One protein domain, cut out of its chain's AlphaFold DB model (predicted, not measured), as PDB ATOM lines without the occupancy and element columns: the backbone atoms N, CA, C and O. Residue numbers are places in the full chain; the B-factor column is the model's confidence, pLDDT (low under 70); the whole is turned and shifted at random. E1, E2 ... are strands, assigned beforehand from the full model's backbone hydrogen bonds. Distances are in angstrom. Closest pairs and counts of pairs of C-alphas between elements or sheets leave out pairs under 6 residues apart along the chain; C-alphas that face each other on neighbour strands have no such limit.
ATOM      1  N   ALA A   3     -37.556  32.108  -7.722       92.88
ATOM      2  CA  ALA A   3     -38.908  32.264  -8.254       92.88
ATOM      3  C   ALA A   3     -39.105  33.711  -8.724       92.88
ATOM      4  O   ALA A   3     -38.840  34.649  -7.973       92.88
ATOM      5  N   ILE A   4     -39.561  33.888  -9.961       90.94
ATOM      6  CA  ILE A   4     -39.715  35.185 -10.623       90.94
ATOM      7  C   ILE A   4     -41.159  35.303 -11.111       90.94
ATOM      8  O   ILE A   4     -41.715  34.363 -11.678       90.94
ATOM      9  N   THR A   5     -41.775  36.466 -10.891       90.69
ATOM     10  CA  THR A   5     -43.088  36.802 -11.453       90.69
ATOM     11  C   THR A   5     -42.929  37.948 -12.439       90.69
ATOM     12  O   THR A   5     -42.717  39.089 -12.034       90.69
ATOM     13  N   ASN A   6     -43.080  37.654 -13.726       87.38
ATOM     14  CA  ASN A   6     -43.111  38.671 -14.768       87.38
ATOM     15  C   ASN A   6     -44.544  39.185 -14.925       87.38
ATOM     16  O   ASN A   6     -45.491  38.401 -15.021       87.38
ATOM     17  N   SER A   7     -44.696  40.507 -14.951       85.31
ATOM     18  CA  SER A   7     -45.946  41.176 -15.310       85.31
ATOM     19  C   SER A   7     -45.697  41.972 -16.580       85.31
ATOM     20  O   SER A   7     -44.854  42.863 -16.603       85.31
ATOM     21  N   PHE A   8     -46.419  41.631 -17.635       78.62
ATOM     22  CA  PHE A   8     -46.432  42.409 -18.868       78.62
ATOM     23  C   PHE A   8     -47.531  43.469 -18.726       78.62
ATOM     24  O   PHE A   8     -48.390  43.314 -17.868       78.62
ATOM     25  N   GLY A   9     -47.575  44.531 -19.534       72.12
ATOM     26  CA  GLY A   9     -48.622  45.575 -19.441       72.12
ATOM     27  C   GLY A   9     -50.084  45.097 -19.613       72.12
ATOM     28  O   GLY A   9     -50.994  45.915 -19.680       72.12
ATOM     29  N   SER A  10     -50.315  43.783 -19.695       73.88
ATOM     30  CA  SER A  10     -51.612  43.106 -19.669       73.88
ATOM     31  C   SER A  10     -51.873  42.466 -18.294       73.88
ATOM     32  O   SER A  10     -50.992  42.378 -17.445       73.88
ATOM     33  N   SER A  11     -53.074  41.938 -18.056       67.00
ATOM     34  CA  SER A  11     -53.369  41.186 -16.824       67.00
ATOM     35  C   SER A  11     -52.650  39.828 -16.734       67.00
ATOM     36  O   SER A  11     -52.733  39.158 -15.701       67.00
ATOM     37  N   LYS A  12     -51.945  39.403 -17.791       79.56
ATOM     38  CA  LYS A  12     -51.238  38.121 -17.836       79.56
ATOM     39  C   LYS A  12     -49.920  38.209 -17.071       79.56
ATOM     40  O   LYS A  12     -49.013  38.961 -17.429       79.56
ATOM     41  N   LYS A  13     -49.819  37.383 -16.032       87.88
ATOM     42  CA  LYS A  13     -48.581  37.129 -15.293       87.88
ATOM     43  C   LYS A  13     -47.931  35.848 -15.791       87.88
ATOM     44  O   LYS A  13     -48.618  34.914 -16.204       87.88
ATOM     45  N   GLN A  14     -46.614  35.797 -15.699       90.69
ATOM     46  CA  GLN A  14     -45.830  34.601 -15.963       90.69
ATOM     47  C   GLN A  14     -44.998  34.279 -14.724       90.69
ATOM     48  O   GLN A  14     -44.327  35.150 -14.176       90.69
ATOM     49  N   THR A  15     -45.066  33.028 -14.277       93.19
ATOM     50  CA  THR A  15     -44.250  32.520 -13.171       93.19
ATOM     51  C   THR A  15     -43.099  31.714 -13.744       93.19
ATOM     52  O   THR A  15     -43.326  30.801 -14.543       93.19
ATOM     53  N   VAL A  16     -41.883  32.042 -13.325       93.62
ATOM     54  CA  VAL A  16     -40.647  31.387 -13.753       93.62
ATOM     55  C   VAL A  16     -39.913  30.851 -12.532       93.62
ATOM     56  O   VAL A  16     -39.724  31.564 -11.549       93.62
ATOM     57  N   TYR A  17     -39.464  29.604 -12.611       94.94
ATOM     58  CA  TYR A  17     -38.490  29.041 -11.684       94.94
ATOM     59  C   TYR A  17     -37.159  28.930 -12.409       94.94
ATOM     60  O   TYR A  17     -37.028  28.162 -13.359       94.94
ATOM     61  N   SER A  18     -36.173  29.699 -11.960       95.06
ATOM     62  CA  SER A  18     -34.857  29.785 -12.585       95.06
ATOM     63  C   SER A  18     -33.770  29.140 -11.722       95.06
ATOM     64  O   SER A  18     -33.791  29.206 -10.480       95.06
ATOM     65  N   TYR A  19     -32.779  28.524 -12.369       95.50
ATOM     66  CA  TYR A  19     -31.566  28.082 -11.694       95.50
ATOM     67  C   TYR A  19     -30.665  29.289 -11.414       95.50
ATOM     68  O   TYR A  19     -30.024  29.827 -12.309       95.50
ATOM     69  N   GLN A  20     -30.656  29.731 -10.151       93.94
ATOM     70  CA  GLN A  20     -29.906  30.907  -9.682       93.94
ATOM     71  C   GLN A  20     -30.199  32.210 -10.448       93.94
ATOM     72  O   GLN A  20     -29.384  33.115 -10.405       93.94
ATOM     73  N   GLY A  21     -31.333  32.313 -11.147       94.19
ATOM     74  CA  GLY A  21     -31.666  33.490 -11.953       94.19
ATOM     75  C   GLY A  21     -30.960  33.563 -13.310       94.19
ATOM     76  O   GLY A  21     -31.091  34.591 -13.970       94.19
ATOM     77  N   LEU A  22     -30.220  32.519 -13.712       95.31
ATOM     78  CA  LEU A  22     -29.487  32.464 -14.978       95.31
ATOM     79  C   LEU A  22     -30.385  31.992 -16.130       95.31
ATOM     80  O   LEU A  22     -30.744  32.795 -16.986       95.31
ATOM     81  N   PHE A  23     -30.819  30.728 -16.081       94.81
ATOM     82  CA  PHE A  23     -31.697  30.108 -17.079       94.81
ATOM     83  C   PHE A  23     -32.957  29.521 -16.436       94.81
ATOM     84  O   PHE A  23     -33.003  29.247 -15.227       94.81
ATOM     85  N   ASP A  24     -33.998  29.337 -17.239       94.06
ATOM     86  CA  ASP A  24     -35.309  28.898 -16.770       94.06
ATOM     87  C   ASP A  24     -35.359  27.370 -16.662       94.06
ATOM     88  O   ASP A  24     -35.065  26.654 -17.611       94.06
ATOM     89  N   LEU A  25     -35.772  26.859 -15.502       95.25
ATOM     90  CA  LEU A  25     -36.099  25.439 -15.316       95.25
ATOM     91  C   LEU A  25     -37.564  25.174 -15.642       95.25
ATOM     92  O   LEU A  25     -37.923  24.116 -16.148       95.25
ATOM     93  N   SER A  26     -38.428  26.137 -15.332       94.50
ATOM     94  CA  SER A  26     -39.811  26.127 -15.783       94.50
ATOM     95  C   SER A  26     -40.365  27.535 -15.886       94.50
ATOM     96  O   SER A  26     -39.959  28.443 -15.161       94.50
ATOM     97  N   ARG A  27     -41.315  27.696 -16.795       92.69
ATOM     98  CA  ARG A  27     -42.016  28.934 -17.094       92.69
ATOM     99  C   ARG A  27     -43.463  28.584 -17.393       92.69
ATOM    100  O   ARG A  27     -43.755  27.680 -18.172       92.69
ATOM    101  N   SER A  28     -44.374  29.299 -16.752       90.38
ATOM    102  CA  SER A  28     -45.808  29.095 -16.928       90.38
ATOM    103  C   SER A  28     -46.534  30.428 -17.030       90.38
ATOM    104  O   SER A  28     -46.296  31.347 -16.244       90.38
ATOM    105  N   SER A  29     -47.421  30.530 -18.011       86.06
ATOM    106  CA  SER A  29     -48.368  31.628 -18.201       86.06
ATOM    107  C   SER A  29     -49.738  31.051 -18.589       86.06
ATOM    108  O   SER A  29     -49.937  29.834 -18.561       86.06
ATOM    109  N   SER A  30     -50.705  31.908 -18.935       83.56
ATOM    110  CA  SER A  30     -51.997  31.443 -19.458       83.56
ATOM    111  C   SER A  30     -51.872  30.717 -20.803       83.56
ATOM    112  O   SER A  30     -52.713  29.873 -21.100       83.56
ATOM    113  N   ASP A  31     -50.832  31.028 -21.584       80.75
ATOM    114  CA  ASP A  31     -50.714  30.606 -22.987       80.75
ATOM    115  C   ASP A  31     -49.469  29.741 -23.246       80.75
ATOM    116  O   ASP A  31     -49.332  29.154 -24.313       80.75
ATOM    117  N   GLU A  32     -48.550  29.656 -22.282       78.94
ATOM    118  CA  GLU A  32     -47.261  28.988 -22.445       78.94
ATOM    119  C   GLU A  32     -46.951  28.126 -21.221       78.94
ATOM    120  O   GLU A  32     -47.079  28.563 -20.070       78.94
ATOM    121  N   ARG A  33     -46.511  26.893 -21.472       85.31
ATOM    122  CA  ARG A  33     -45.926  26.015 -20.461       85.31
ATOM    123  C   ARG A  33     -44.626  25.457 -21.005       85.31
ATOM    124  O   ARG A  33     -44.617  24.778 -22.022       85.31
ATOM    125  N   TYR A  34     -43.555  25.730 -20.285       88.19
ATOM    126  CA  TYR A  34     -42.221  25.238 -20.562       88.19
ATOM    127  C   TYR A  34     -41.649  24.682 -19.264       88.19
ATOM    128  O   TYR A  34     -41.760  25.311 -18.209       88.19
ATOM    129  N   ALA A  35     -41.046  23.504 -19.325       93.31
ATOM    130  CA  ALA A  35     -40.281  22.968 -18.216       93.31
ATOM    131  C   ALA A  35     -39.227  21.995 -18.730       93.31
ATOM    132  O   ALA A  35     -39.475  21.235 -19.667       93.31
ATOM    133  N   ILE A  36     -38.066  22.013 -18.088       94.44
ATOM    134  CA  ILE A  36     -36.953  21.120 -18.378       94.44
ATOM    135  C   ILE A  36     -36.507  20.406 -17.110       94.44
ATOM    136  O   ILE A  36     -36.609  20.926 -15.999       94.44
ATOM    137  N   TYR A  37     -35.968  19.210 -17.296       93.94
ATOM    138  CA  TYR A  37     -35.317  18.433 -16.258       93.94
ATOM    139  C   TYR A  37     -33.841  18.237 -16.620       93.94
ATOM    140  O   TYR A  37     -33.534  17.416 -17.489       93.94
ATOM    141  N   PRO A  38     -32.919  19.000 -16.006       95.25
ATOM    142  CA  PRO A  38     -31.485  18.786 -16.175       95.25
ATOM    143  C   PRO A  38     -31.077  17.397 -15.677       95.25
ATOM    144  O   PRO A  38     -31.440  16.996 -14.573       95.25
ATOM    145  N   ILE A  39     -30.326  16.667 -16.497       94.94
ATOM    146  CA  ILE A  39     -29.892  15.293 -16.212       94.94
ATOM    147  C   ILE A  39     -28.575  15.294 -15.424       94.94
ATOM    148  O   ILE A  39     -28.393  14.471 -14.533       94.94
ATOM    149  N   ASP A  40     -27.660  16.206 -15.757       93.62
ATOM    150  CA  ASP A  40     -26.335  16.339 -15.139       93.62
ATOM    151  C   ASP A  40     -25.803  17.778 -15.320       93.62
ATOM    152  O   ASP A  40     -26.380  18.584 -16.050       93.62
ATOM    153  N   GLY A  41     -24.693  18.111 -14.661       89.88
ATOM    154  CA  GLY A  41     -23.885  19.306 -14.916       89.88
ATOM    155  C   GLY A  41     -24.253  20.541 -14.092       89.88
ATOM    156  O   GLY A  41     -23.456  21.479 -14.028       89.88
ATOM    157  N   LEU A  42     -25.413  20.550 -13.421       90.94
ATOM    158  CA  LEU A  42     -25.833  21.670 -12.565       90.94
ATOM    159  C   LEU A  42     -24.891  21.905 -11.378       90.94
ATOM    160  O   LEU A  42     -24.645  23.053 -10.999       90.94
ATOM    161  N   ASP A  43     -24.372  20.824 -10.802       88.25
ATOM    162  CA  ASP A  43     -23.443  20.817  -9.669       88.25
ATOM    163  C   ASP A  43     -22.102  21.486 -10.008       88.25
ATOM    164  O   ASP A  43     -21.463  22.081  -9.144       88.25
ATOM    165  N   LYS A  44     -21.704  21.439 -11.283       90.00
ATOM    166  CA  LYS A  44     -20.435  21.985 -11.789       90.00
ATOM    167  C   LYS A  44     -20.538  23.430 -12.270       90.00
ATOM    168  O   LYS A  44     -19.507  24.021 -12.581       90.00
ATOM    169  N   LEU A  45     -21.747  23.990 -12.362       91.44
ATOM    170  CA  LEU A  45     -21.959  25.334 -12.906       91.44
ATOM    171  C   LEU A  45     -21.492  26.443 -11.954       91.44
ATOM    172  O   LEU A  45     -21.133  27.533 -12.395       91.44
ATOM    173  N   LEU A  46     -21.524  26.184 -10.645       90.69
ATOM    174  CA  LEU A  46     -21.247  27.190  -9.624       90.69
ATOM    175  C   LEU A  46     -19.946  26.881  -8.866       90.69
ATOM    176  O   LEU A  46     -19.705  25.727  -8.514       90.69
ATOM    177  N   PRO A  47     -19.130  27.903  -8.548       92.00
ATOM    178  CA  PRO A  47     -19.267  29.293  -8.988       92.00
ATOM    179  C   PRO A  47     -18.986  29.441 -10.491       92.00
ATOM    180  O   PRO A  47     -18.153  28.720 -11.042       92.00
ATOM    181  N   ILE A  48     -19.643  30.411 -11.138       91.25
ATOM    182  CA  ILE A  48     -19.385  30.721 -12.549       91.25
ATOM    183  C   ILE A  48     -17.950  31.228 -12.685       91.25
ATOM    184  O   ILE A  48     -17.540  32.179 -12.013       91.25
ATOM    185  N   LYS A  49     -17.180  30.576 -13.556       90.75
ATOM    186  CA  LYS A  49     -15.777  30.912 -13.812       90.75
ATOM    187  C   LYS A  49     -15.660  31.790 -15.048       90.75
ATOM    188  O   LYS A  49     -16.390  31.614 -16.020       90.75
ATOM    189  N   LYS A  50     -14.688  32.704 -15.024       87.56
ATOM    190  CA  LYS A  50     -14.276  33.435 -16.225       87.56
ATOM    191  C   LYS A  50     -13.885  32.427 -17.314       87.56
ATOM    192  O   LYS A  50     -13.225  31.438 -16.999       87.56
ATOM    193  N   ASP A  51     -14.313  32.685 -18.548       90.12
ATOM    194  CA  ASP A  51     -14.052  31.839 -19.721       90.12
ATOM    195  C   ASP A  51     -14.582  30.394 -19.558       90.12
ATOM    196  O   ASP A  51     -14.153  29.469 -20.246       90.12
ATOM    197  N   GLY A  52     -15.513  30.183 -18.617       93.88
ATOM    198  CA  GLY A  52     -16.136  28.893 -18.354       93.88
ATOM    199  C   GLY A  52     -17.068  28.472 -19.485       93.88
ATOM    200  O   GLY A  52     -17.824  29.283 -20.022       93.88
ATOM    201  N   HIS A  53     -17.042  27.182 -19.807       96.81
ATOM    202  CA  HIS A  53     -17.971  26.549 -20.731       96.81
ATOM    203  C   HIS A  53     -18.618  25.345 -20.047       96.81
ATOM    204  O   HIS A  53     -17.920  24.486 -19.500       96.81
ATOM    205  N   HIS A  54     -19.947  25.292 -20.060       96.56
ATOM    206  CA  HIS A  54     -20.729  24.252 -19.403       96.56
ATOM    207  C   HIS A  54     -21.791  23.713 -20.350       96.56
ATOM    208  O   HIS A  54     -22.537  24.478 -20.949       96.56
ATOM    209  N   VAL A  55     -21.886  22.388 -20.438       96.75
ATOM    210  CA  VAL A  55     -22.917  21.697 -21.214       96.75
ATOM    211  C   VAL A  55     -23.829  20.969 -20.242       96.75
ATOM    212  O   VAL A  55     -23.375  20.117 -19.479       96.75
ATOM    213  N   ILE A  56     -25.113  21.309 -20.272       97.25
ATOM    214  CA  ILE A  56     -26.139  20.759 -19.391       97.25
ATOM    215  C   ILE A  56     -27.094  19.933 -20.257       97.25
ATOM    216  O   ILE A  56     -27.925  20.507 -20.968       97.25
ATOM    217  N   PRO A  57     -26.988  18.593 -20.254       96.75
ATOM    218  CA  PRO A  57     -28.003  17.757 -20.876       96.75
ATOM    219  C   PRO A  57     -29.307  17.861 -20.082       96.75
ATOM    220  O   PRO A  57     -29.295  17.840 -18.849       96.75
ATOM    221  N   PHE A  58     -30.438  17.948 -20.772       96.06
ATOM    222  CA  PHE A  58     -31.751  18.007 -20.133       96.06
ATOM    223  C   PHE A  58     -32.801  17.223 -20.923       96.06
ATOM    224  O   PHE A  58     -32.579  16.842 -22.069       96.06
ATOM    225  N   VAL A  59     -33.951  16.983 -20.298       94.62
ATOM    226  CA  VAL A  59     -35.159  16.473 -20.957       94.62
ATOM    227  C   VAL A  59     -36.242  17.549 -20.885       94.62
ATOM    228  O   VAL A  59     -36.534  18.013 -19.780       94.62
ATOM    229  N   PRO A  60     -36.848  17.981 -22.006       93.06
ATOM    230  CA  PRO A  60     -38.044  18.810 -21.945       93.06
ATOM    231  C   PRO A  60     -39.203  17.984 -21.383       93.06
ATOM    232  O   PRO A  60     -39.410  16.836 -21.769       93.06
ATOM    233  N   LEU A  61     -39.990  18.570 -20.486       87.94
ATOM    234  CA  LEU A  61     -41.160  17.916 -19.890       87.94
ATOM    235  C   LEU A  61     -42.416  18.012 -20.777       87.94
ATOM    236  O   LEU A  61     -43.529  17.772 -20.311       87.94
ATOM    237  N   ASP A  62     -42.229  18.346 -22.056       84.94
ATOM    238  CA  ASP A  62     -43.213  18.178 -23.120       84.94
ATOM    239  C   ASP A  62     -42.985  16.811 -23.799       84.94
ATOM    240  O   ASP A  62     -41.947  16.620 -24.446       84.94
ATOM    241  N   PRO A  63     -43.938  15.862 -23.698       75.38
ATOM    242  CA  PRO A  63     -43.823  14.542 -24.318       75.38
ATOM    243  C   PRO A  63     -43.588  14.572 -25.832       75.38
ATOM    244  O   PRO A  63     -43.036  13.621 -26.381       75.38
ATOM    245  N   GLN A  64     -43.998  15.639 -26.527       81.12
ATOM    246  CA  GLN A  64     -43.782  15.766 -27.971       81.12
ATOM    247  C   GLN A  64     -42.324  16.089 -28.322       81.12
ATOM    248  O   GLN A  64     -41.900  15.878 -29.457       81.12
ATOM    249  N   GLN A  65     -41.550  16.593 -27.359       79.44
ATOM    250  CA  GLN A  65     -40.178  17.059 -27.555       79.44
ATOM    251  C   GLN A  65     -39.138  16.131 -26.908       79.44
ATOM    252  O   GLN A  65     -37.942  16.288 -27.143       79.44
ATOM    253  N   SER A  66     -39.563  15.154 -26.102       73.12
ATOM    254  CA  SER A  66     -38.687  14.396 -25.200       73.12
ATOM    255  C   SER A  66     -37.892  13.249 -25.839       73.12
ATOM    256  O   SER A  66     -37.129  12.589 -25.139       73.12
ATOM    257  N   SER A  67     -38.078  12.952 -27.129       82.06
ATOM    258  CA  SER A  67     -37.417  11.820 -27.804       82.06
ATOM    259  C   SER A  67     -35.985  12.115 -28.260       82.06
ATOM    260  O   SER A  67     -35.200  11.190 -28.461       82.06
ATOM    261  N   GLU A  68     -35.639  13.388 -28.431       88.25
ATOM    262  CA  GLU A  68     -34.330  13.812 -28.924       88.25
ATOM    263  C   GLU A  68     -33.386  14.213 -27.790       88.25
ATOM    264  O   GLU A  68     -33.799  14.493 -26.666       88.25
ATOM    265  N   LYS A  69     -32.083  14.254 -28.086       92.81
ATOM    266  CA  LYS A  69     -31.084  14.755 -27.142       92.81
ATOM    267  C   LYS A  69     -31.156  16.280 -27.085       92.81
ATOM    268  O   LYS A  69     -30.928  16.931 -28.105       92.81
ATOM    269  N   TRP A  70     -31.372  16.819 -25.889       96.38
ATOM    270  CA  TRP A  70     -31.352  18.255 -25.630       96.38
ATOM    271  C   TRP A  70     -30.166  18.659 -24.765       96.38
ATOM    272  O   TRP A  70     -29.806  17.968 -23.807       96.38
ATOM    273  N   THR A  71     -29.555  19.791 -25.105       97.19
ATOM    274  CA  THR A  71     -28.454  20.378 -24.338       97.19
ATOM    275  C   THR A  71     -28.599  21.887 -24.261       97.19
ATOM    276  O   THR A  71     -28.887  22.528 -25.269       97.19
ATOM    277  N   LEU A  72     -28.345  22.440 -23.077       97.38
ATOM    278  CA  LEU A  72     -28.112  23.862 -22.860       97.38
ATOM    279  C   LEU A  72     -26.606  24.075 -22.698       97.38
ATOM    280  O   LEU A  72     -25.995  23.530 -21.777       97.38
ATOM    281  N   GLU A  73     -26.005  24.837 -23.601       97.62
ATOM    282  CA  GLU A  73     -24.595  25.208 -23.548       97.62
ATOM    283  C   GLU A  73     -24.460  26.646 -23.050       97.62
ATOM    284  O   GLU A  73     -25.044  27.569 -23.610       97.62
ATOM    285  N   LEU A  74     -23.672  26.830 -21.996       97.88
ATOM    286  CA  LEU A  74     -23.395  28.118 -21.375       97.88
ATOM    287  C   LEU A  74     -21.925  28.451 -21.594       97.88
ATOM    288  O   LEU A  74     -21.053  27.701 -21.152       97.88
ATOM    289  N   THR A  75     -21.638  29.569 -22.253       97.94
ATOM    290  CA  THR A  75     -20.262  30.029 -22.495       97.94
ATOM    291  C   THR A  75     -20.076  31.436 -21.958       97.94
ATOM    292  O   THR A  75     -20.692  32.378 -22.448       97.94
ATOM    293  N   VAL A  76     -19.206  31.599 -20.965       97.62
ATOM    294  CA  VAL A  76     -18.844  32.916 -20.433       97.62
ATOM    295  C   VAL A  76     -17.915  33.601 -21.427       97.62
ATOM    296  O   VAL A  76     -16.783  33.167 -21.619       97.62
ATOM    297  N   THR A  77     -18.383  34.675 -22.055       96.75
ATOM    298  CA  THR A  77     -17.626  35.388 -23.097       96.75
ATOM    299  C   THR A  77     -16.899  36.609 -22.555       96.75
ATOM    300  O   THR A  77     -15.858  37.002 -23.079       96.75
ATOM    301  N   LYS A  78     -17.438  37.235 -21.504       95.56
ATOM    302  CA  LYS A  78     -16.878  38.464 -20.938       95.56
ATOM    303  C   LYS A  78     -17.311  38.659 -19.488       95.56
ATOM    304  O   LYS A  78     -18.389  38.233 -19.085       95.56
ATOM    305  N   ARG A  79     -16.485  39.367 -18.718       96.44
ATOM    306  CA  ARG A  79     -16.890  40.023 -17.469       96.44
ATOM    307  C   ARG A  79     -16.961  41.526 -17.704       96.44
ATOM    308  O   ARG A  79     -16.020  42.099 -18.254       96.44
ATOM    309  N   GLU A  80     -18.059  42.152 -17.308       96.19
ATOM    310  CA  GLU A  80     -18.270  43.585 -17.494       96.19
ATOM    311  C   GLU A  80     -19.143  44.191 -16.397       96.19
ATOM    312  O   GLU A  80     -19.723  43.481 -15.580       96.19
ATOM    313  N   THR A  81     -19.215  45.519 -16.375       97.19
ATOM    314  CA  THR A  81     -20.089  46.261 -15.471       97.19
ATOM    315  C   THR A  81     -21.269  46.809 -16.264       97.19
ATOM    316  O   THR A  81     -21.070  47.481 -17.278       97.19
ATOM    317  N   VAL A  82     -22.488  46.584 -15.782       95.81
ATOM    318  CA  VAL A  82     -23.719  47.134 -16.370       95.81
ATOM    319  C   VAL A  82     -24.399  48.093 -15.405       95.81
ATOM    320  O   VAL A  82     -24.351  47.907 -14.188       95.81
ATOM    321  N   ALA A  83     -25.018  49.137 -15.948       94.81
ATOM    322  CA  ALA A  83     -25.825  50.066 -15.173       94.81
ATOM    323  C   ALA A  83     -27.298  49.653 -15.232       94.81
ATOM    324  O   ALA A  83     -27.825  49.418 -16.314       94.81
ATOM    325  N   VAL A  84     -27.953  49.604 -14.072       94.62
ATOM    326  CA  VAL A  84     -29.411  49.485 -13.956       94.62
ATOM    327  C   VAL A  84     -29.879  50.635 -13.072       94.62
ATOM    328  O   VAL A  84     -29.514  50.734 -11.894       94.62
ATOM    329  N   GLY A  85     -30.612  51.573 -13.666       91.75
ATOM    330  CA  GLY A  85     -30.897  52.868 -13.060       91.75
ATOM    331  C   GLY A  85     -29.611  53.619 -12.691       91.75
ATOM    332  O   GLY A  85     -28.788  53.945 -13.544       91.75
ATOM    333  N   ARG A  86     -29.431  53.911 -11.396       91.31
ATOM    334  CA  ARG A  86     -28.240  54.605 -10.862       91.31
ATOM    335  C   ARG A  86     -27.173  53.656 -10.310       91.31
ATOM    336  O   ARG A  86     -26.110  54.115  -9.896       91.31
ATOM    337  N   CYS A  87     -27.459  52.360 -10.266       93.69
ATOM    338  CA  CYS A  87     -26.583  51.355  -9.683       93.69
ATOM    339  C   CYS A  87     -25.757  50.671 -10.774       93.69
ATOM    340  O   CYS A  87     -26.198  50.538 -11.914       93.69
ATOM    341  N   LYS A  88     -24.546  50.245 -10.412       95.31
ATOM    342  CA  LYS A  88     -23.639  49.496 -11.283       95.31
ATOM    343  C   LYS A  88     -23.438  48.103 -10.710       95.31
ATOM    344  O   LYS A  88     -23.200  47.974  -9.512       95.31
ATOM    345  N   TYR A  89     -23.504  47.099 -11.573       96.81
ATOM    346  CA  TYR A  89     -23.407  45.696 -11.198       96.81
ATOM    347  C   TYR A  89     -22.350  45.001 -12.036       96.81
ATOM    348  O   TYR A  89     -22.305  45.165 -13.256       96.81
ATOM    349  N   GLU A  90     -21.520  44.205 -11.374       97.12
ATOM    350  CA  GLU A  90     -20.642  43.256 -12.044       97.12
ATOM    351  C   GLU A  90     -21.481  42.109 -12.609       97.12
ATOM    352  O   GLU A  90     -22.305  41.510 -11.905       97.12
ATOM    353  N   VAL A  91     -21.265  41.810 -13.887       97.62
ATOM    354  CA  VAL A  91     -21.951  40.740 -14.604       97.62
ATOM    355  C   VAL A  91     -20.983  39.904 -15.430       97.62
ATOM    356  O   VAL A  91     -19.943  40.368 -15.904       97.62
ATOM    357  N   PHE A  92     -21.368  38.651 -15.639       98.06
ATOM    358  CA  PHE A  92     -20.858  37.827 -16.718       98.06
ATOM    359  C   PHE A  92     -21.793  37.943 -17.916       98.06
ATOM    360  O   PHE A  92     -23.003  37.776 -17.777       98.06
ATOM    361  N   ARG A  93     -21.222  38.179 -19.096       97.69
ATOM    362  CA  ARG A  93     -21.900  37.913 -20.359       97.69
ATOM    363  C   ARG A  93     -21.782  36.423 -20.644       97.69
ATOM    364  O   ARG A  93     -20.669  35.908 -20.776       97.69
ATOM    365  N   ILE A  94     -22.916  35.737 -20.689       98.19
ATOM    366  CA  ILE A  94     -23.001  34.289 -20.862       98.19
ATOM    367  C   ILE A  94     -23.834  34.014 -22.101       98.19
ATOM    368  O   ILE A  94     -25.018  34.322 -22.125       98.19
ATOM    369  N   ARG A  95     -23.216  33.435 -23.124       97.69
ATOM    370  CA  ARG A  95     -23.914  32.949 -24.310       97.69
ATOM    371  C   ARG A  95     -24.637  31.653 -23.953       97.69
ATOM    372  O   ARG A  95     -23.976  30.697 -23.544       97.69
ATOM    373  N   GLU A  96     -25.954  31.640 -24.112       97.81
ATOM    374  CA  GLU A  96     -26.827  30.492 -23.885       97.81
ATOM    375  C   GLU A  96     -27.276  29.922 -25.229       97.81
ATOM    376  O   GLU A  96     -27.926  30.603 -26.023       97.81
ATOM    377  N   GLU A  97     -26.909  28.674 -25.501       97.62
ATOM    378  CA  GLU A  97     -27.253  27.985 -26.741       97.62
ATOM    379  C   GLU A  97     -28.008  26.694 -26.431       97.62
ATOM    380  O   GLU A  97     -27.466  25.767 -25.827       97.62
ATOM    381  N   THR A  98     -29.265  26.622 -26.868       96.50
ATOM    382  CA  THR A  98     -30.068  25.402 -26.759       96.50
ATOM    383  C   THR A  98     -29.945  24.612 -28.052       96.50
ATOM    384  O   THR A  98     -30.206  25.134 -29.141       96.50
ATOM    385  N   LYS A  99     -29.582  23.333 -27.935       96.69
ATOM    386  CA  LYS A  99     -29.500  22.401 -29.064       96.69
ATOM    387  C   LYS A  99     -30.453  21.229 -28.894       96.69
ATOM    388  O   LYS A  99     -30.625  20.710 -27.790       96.69
ATOM    389  N   ARG A 100     -31.002  20.784 -30.020       95.12
ATOM    390  CA  ARG A 100     -31.878  19.623 -30.180       95.12
ATOM    391  C   ARG A 100     -31.284  18.730 -31.267       95.12
ATOM    392  O   ARG A 100     -31.068  19.181 -32.384       95.12
ATOM    393  N   GLY A 101     -30.933  17.490 -30.934       92.88
ATOM    394  CA  GLY A 101     -30.296  16.577 -31.894       92.88
ATOM    395  C   GLY A 101     -28.932  17.065 -32.417       92.88
ATOM    396  O   GLY A 101     -28.457  16.572 -33.432       92.88
ATOM    397  N   GLY A 102     -28.299  18.023 -31.728       93.56
ATOM    398  CA  GLY A 102     -27.066  18.693 -32.166       93.56
ATOM    399  C   GLY A 102     -27.291  19.967 -32.992       93.56
ATOM    400  O   GLY A 102     -26.367  20.765 -33.117       93.56
ATOM    401  N   GLU A 103     -28.510  20.197 -33.480       95.56
ATOM    402  CA  GLU A 103     -28.914  21.417 -34.183       95.56
ATOM    403  C   GLU A 103     -29.258  22.518 -33.174       95.56
ATOM    404  O   GLU A 103     -29.944  22.278 -32.178       95.56
ATOM    405  N   ARG A 104     -28.799  23.744 -33.427       95.81
ATOM    406  CA  ARG A 104     -29.118  24.915 -32.601       95.81
ATOM    407  C   ARG A 104     -30.560  25.352 -32.848       95.81
ATOM    408  O   ARG A 104     -30.913  25.674 -33.978       95.81
ATOM    409  N   VAL A 105     -31.353  25.433 -31.781       94.75
ATOM    410  CA  VAL A 105     -32.758  25.873 -31.837       94.75
ATOM    411  C   VAL A 105     -33.001  27.209 -31.143       94.75
ATOM    412  O   VAL A 105     -33.961  27.893 -31.472       94.75
ATOM    413  N   GLU A 106     -32.127  27.609 -30.220       94.06
ATOM    414  CA  GLU A 106     -32.193  28.916 -29.565       94.06
ATOM    415  C   GLU A 106     -30.781  29.429 -29.269       94.06
ATOM    416  O   GLU A 106     -29.881  28.645 -28.953       94.06
ATOM    417  N   LEU A 107     -30.591  30.745 -29.381       96.12
ATOM    418  CA  LEU A 107     -29.357  31.427 -29.012       96.12
ATOM    419  C   LEU A 107     -29.639  32.856 -28.553       96.12
ATOM    420  O   LEU A 107     -30.267  33.625 -29.274       96.12
ATOM    421  N   TRP A 108     -29.096  33.220 -27.399       97.50
ATOM    422  CA  TRP A 108     -29.040  34.593 -26.897       97.50
ATOM    423  C   TRP A 108     -27.940  34.700 -25.832       97.50
ATOM    424  O   TRP A 108     -27.367  33.695 -25.415       97.50
ATOM    425  N   SER A 109     -27.622  35.916 -25.395       98.06
ATOM    426  CA  SER A 109     -26.649  36.157 -24.323       98.06
ATOM    427  C   SER A 109     -27.312  36.773 -23.091       98.06
ATOM    428  O   SER A 109     -28.056  37.748 -23.189       98.06
ATOM    429  N   ALA A 110     -27.020  36.222 -21.916       97.88
ATOM    430  CA  ALA A 110     -27.416  36.737 -20.613       97.88
ATOM    431  C   ALA A 110     -26.349  37.690 -20.057       97.88
ATOM    432  O   ALA A 110     -25.166  37.353 -20.039       97.88
ATOM    433  N   LEU A 111     -26.759  38.844 -19.527       97.81
ATOM    434  CA  LEU A 111     -25.926  39.658 -18.635       97.81
ATOM    435  C   LEU A 111     -26.253  39.282 -17.188       97.81
ATOM    436  O   LEU A 111     -27.129  39.875 -16.561       97.81
ATOM    437  N   TYR A 112     -25.584  38.255 -16.679       97.62
ATOM    438  CA  TYR A 112     -25.880  37.628 -15.394       97.62
ATOM    439  C   TYR A 112     -25.045  38.212 -14.255       97.62
ATOM    440  O   TYR A 112     -23.817  38.206 -14.327       97.62
ATOM    441  N   SER A 113     -25.695  38.661 -13.179       96.12
ATOM    442  CA  SER A 113     -25.033  39.090 -11.945       96.12
ATOM    443  C   SER A 113     -25.013  37.944 -10.925       96.12
ATOM    444  O   SER A 113     -26.073  37.580 -10.405       96.12
ATOM    445  N   PRO A 114     -23.831  37.386 -10.590       93.75
ATOM    446  CA  PRO A 114     -23.714  36.350  -9.566       93.75
ATOM    447  C   PRO A 114     -24.150  36.826  -8.183       93.75
ATOM    448  O   PRO A 114     -24.783  36.062  -7.467       93.75
ATOM    449  N   ASP A 115     -23.855  38.081  -7.836       93.06
ATOM    450  CA  ASP A 115     -24.154  38.645  -6.514       93.06
ATOM    451  C   ASP A 115     -25.662  38.795  -6.286       93.06
ATOM    452  O   ASP A 115     -26.160  38.592  -5.180       93.06
ATOM    453  N   LEU A 116     -26.401  39.142  -7.345       93.19
ATOM    454  CA  LEU A 116     -27.856  39.265  -7.293       93.19
ATOM    455  C   LEU A 116     -28.582  37.952  -7.572       93.19
ATOM    456  O   LEU A 116     -29.790  37.888  -7.348       93.19
ATOM    457  N   HIS A 117     -27.881  36.933  -8.080       93.44
ATOM    458  CA  HIS A 117     -28.494  35.725  -8.628       93.44
ATOM    459  C   HIS A 117     -29.602  36.070  -9.639       93.44
ATOM    460  O   HIS A 117     -30.748  35.632  -9.508       93.44
ATOM    461  N   ALA A 118     -29.271  36.931 -10.612       94.62
ATOM    462  CA  ALA A 118     -30.224  37.453 -11.589       94.62
ATOM    463  C   ALA A 118     -29.568  37.844 -12.924       94.62
ATOM    464  O   ALA A 118     -28.543  38.527 -12.958       94.62
ATOM    465  N   THR A 119     -30.217  37.482 -14.031       96.19
ATOM    466  CA  THR A 119     -29.942  38.026 -15.368       96.19
ATOM    467  C   THR A 119     -30.538  39.425 -15.501       96.19
ATOM    468  O   THR A 119     -31.751  39.581 -15.436       96.19
ATOM    469  N   LEU A 120     -29.690  40.442 -15.685       96.31
ATOM    470  CA  LEU A 120     -30.060  41.864 -15.727       96.31
ATOM    471  C   LEU A 120     -30.441  42.362 -17.124       96.31
ATOM    472  O   LEU A 120     -31.152  43.359 -17.259       96.31
ATOM    473  N   ALA A 121     -29.964  41.676 -18.158       96.25
ATOM    474  CA  ALA A 121     -30.368  41.909 -19.534       96.25
ATOM    475  C   ALA A 121     -30.227  40.634 -20.364       96.25
ATOM    476  O   ALA A 121     -29.410  39.765 -20.048       96.25
ATOM    477  N   LYS A 122     -31.000  40.556 -21.443       96.81
ATOM    478  CA  LYS A 122     -30.872  39.555 -22.499       96.81
ATOM    479  C   LYS A 122     -30.524  40.250 -23.804       96.81
ATOM    480  O   LYS A 122     -31.068  41.313 -24.096       96.81
ATOM    481  N   ILE A 123     -29.622  39.649 -24.560       97.62
ATOM    482  CA  ILE A 123     -29.149  40.146 -25.847       97.62
ATOM    483  C   ILE A 123     -29.494  39.092 -26.888       97.62
ATOM    484  O   ILE A 123     -28.993  37.969 -26.829       97.62
ATOM    485  N   TYR A 124     -30.375  39.455 -27.806       97.12
ATOM    486  CA  TYR A 124     -30.827  38.629 -28.915       97.12
ATOM    487  C   TYR A 124     -30.062  39.005 -30.175       97.12
ATOM    488  O   TYR A 124     -29.661  40.158 -30.321       97.12
ATOM    489  N   ASP A 125     -29.848  38.024 -31.052       94.19
ATOM    490  CA  ASP A 125     -29.213  38.215 -32.361       94.19
ATOM    491  C   ASP A 125     -27.864  38.965 -32.295       94.19
ATOM    492  O   ASP A 125     -27.515  39.751 -33.179       94.19
ATOM    493  N   GLU A 126     -27.101  38.696 -31.224       93.12
ATOM    494  CA  GLU A 126     -25.826  39.352 -30.908       93.12
ATOM    495  C   GLU A 126     -24.848  39.296 -32.092       93.12
ATOM    496  O   GLU A 126     -24.565  38.227 -32.644       93.12
ATOM    497  N   GLY A 127     -24.297  40.454 -32.459       90.56
ATOM    498  CA  GLY A 127     -23.350  40.609 -33.561       90.56
ATOM    499  C   GLY A 127     -23.976  40.657 -34.960       90.56
ATOM    500  O   GLY A 127     -23.236  40.630 -35.945       90.56
ATOM    501  N   THR A 128     -25.306  40.729 -35.072       93.88
ATOM    502  CA  THR A 128     -26.022  40.888 -36.350       93.88
ATOM    503  C   THR A 128     -26.648  42.284 -36.488       93.88
ATOM    504  O   THR A 128     -26.558  43.106 -35.578       93.88
ATOM    505  N   SER A 129     -27.284  42.578 -37.632       94.56
ATOM    506  CA  SER A 129     -28.033  43.832 -37.823       94.56
ATOM    507  C   SER A 129     -29.298  43.927 -36.967       94.56
ATOM    508  O   SER A 129     -29.776  45.033 -36.741       94.56
ATOM    509  N   GLU A 130     -29.814  42.791 -36.494       95.62
ATOM    510  CA  GLU A 130     -31.060  42.691 -35.726       95.62
ATOM    511  C   GLU A 130     -30.807  42.585 -34.214       95.62
ATOM    512  O   GLU A 130     -31.710  42.223 -33.463       95.62
ATOM    513  N   GLU A 131     -29.584  42.882 -33.753       97.00
ATOM    514  CA  GLU A 131     -29.237  42.792 -32.335       97.00
ATOM    515  C   GLU A 131     -30.203  43.620 -31.473       97.00
ATOM    516  O   GLU A 131     -30.363  44.831 -31.657       97.00
ATOM    517  N   ALA A 132     -30.813  42.964 -30.487       97.06
ATOM    518  CA  ALA A 132     -31.763  43.583 -29.575       97.06
ATOM    519  C   ALA A 132     -31.392  43.301 -28.120       97.06
ATOM    520  O   ALA A 132     -31.200  42.154 -27.715       97.06
ATOM    521  N   ILE A 133     -31.342  44.356 -27.304       96.12
ATOM    522  CA  ILE A 133     -31.055  44.260 -25.871       96.12
ATOM    523  C   ILE A 133     -32.328  44.558 -25.084       96.12
ATOM    524  O   ILE A 133     -32.879  45.655 -25.161       96.12
ATOM    525  N   VAL A 134     -32.765  43.592 -24.280       94.38
ATOM    526  CA  VAL A 134     -33.867  43.744 -23.326       94.38
ATOM    527  C   VAL A 134     -33.275  43.790 -21.925       94.38
ATOM    528  O   VAL A 134     -32.685  42.812 -21.472       94.38
ATOM    529  N   SER A 135     -33.418  44.920 -21.231       93.88
ATOM    530  CA  SER A 135     -32.808  45.160 -19.915       93.88
ATOM    531  C   SER A 135     -33.802  45.760 -18.923       93.88
ATOM    532  O   SER A 135     -34.828  46.302 -19.330       93.88
ATOM    533  N   TYR A 136     -33.508  45.649 -17.626       91.31
ATOM    534  CA  TYR A 136     -34.304  46.311 -16.591       91.31
ATOM    535  C   TYR A 136     -33.936  47.791 -16.455       91.31
ATOM    536  O   TYR A 136     -32.759  48.144 -16.413       91.31
TER     537      TYR A 136
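AT A GLANCE: This is residues 3 to 136 of the 144 residues of an uncharacterized protein of Rhizobium sp. SEMIA 4085 (UniProt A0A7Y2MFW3). One long antiparallel sheet of ten strands, twisted and curled like part of a barrel, is folded back on itself into two leaves that partly face each other: E1 to E5 make one leaf, E7 to E10 the other, and E6 is the hinge between them. The barrel is not closed, for the edge strands E1 and E10 stay apart, and the long strands E6, E7 and E8 bend with the sheet. The printed part has 134 residues with no named helix and ten named strands, which lie across the sheet in their order along the chain, E1 to E10, as a meander, each strand the antiparallel neighbour of the one before. The class is all strand. The whole is compact, with a radius of gyration of the C-alphas of 15.2 A, and it is rounded, spanning 46 by 40 by 33 A.

IN THESE COORDINATES: The printed part begins with E1, residues 3 to 7, whose C-alpha 3 is at (-38.908, 32.264, -8.254). E2 is residues 13 to 19, 19.6 A long from first to last C-alpha, E3 is residues 23 to 28 and E4 is residues 33 to 38. E5, residues 53 to 60, is 21.5 A long. E6, residues 70 to 84, has the most residues of the strands, 15; it is 33.4 A long, begins with C-alpha 70 at (-31.352, 18.255, -25.630) and bends by 91 degrees at Thr 81. E7, residues 87 to 100, is 38.1 A long and bends by 59 degrees at Glu 90. E8, residues 103 to 113, is 28.7 A long and bends by 51 degrees at Glu 106. E9 is residues 118 to 124, and E10 is residues 132 to 135, ending with C-alpha 135 at (-32.808, 45.160, -19.915).

HOW THE PARTS SIT: The ten strands form one sheet in which each strand and the next make a hairpin. E1 and E2 are antiparallel at 150 degrees, with N 4 and O 16 2.8 A apart. E2 and E3 have N 17 and O 26 at 2.8 A, and E3 and E4 have N 27 and O 34 at 2.8 A. The pairing of E4 is staggered: its residues 33 to 35 pair with E3 and its residues 36 to 38 with E5, where N 37 and O 59 are 2.8 A apart. E5 is staggered too, pairing with E6 over residues 53 to 58 and with E4 over residues 58 to 60; N 56 and O 72 are 2.8 A apart. E6 and E7 are antiparallel at 162 degrees, with N 73 and O 97 at 2.8 A and N 82 and O 89 at 2.9 A. E7 and E8 stand at 166 degrees, with N 94 and O 110 at 2.8 A. E8 and E9 have N 111 and O 121 at 2.9 A, and E9 and E10 have N 122 and O 134 at 2.8 A. Between the leaves, E3 and E9 are only just apart, with their closest C-alphas 8.3 A from each other.

THE WHOLE: The two C-alphas farthest apart are those of Ser 67 and Arg 86, at 46.9 A. The printed part runs from residue 3 to 136 and has no cut. The link from E4 to E5, residues 39 to 52, is long; the links from E5 to E6 and from E9 to E10 are short but not tight, and the other six are tight. The mean pLDDT of the printed part is 92.5, and one residue, Ser 11, is under 70.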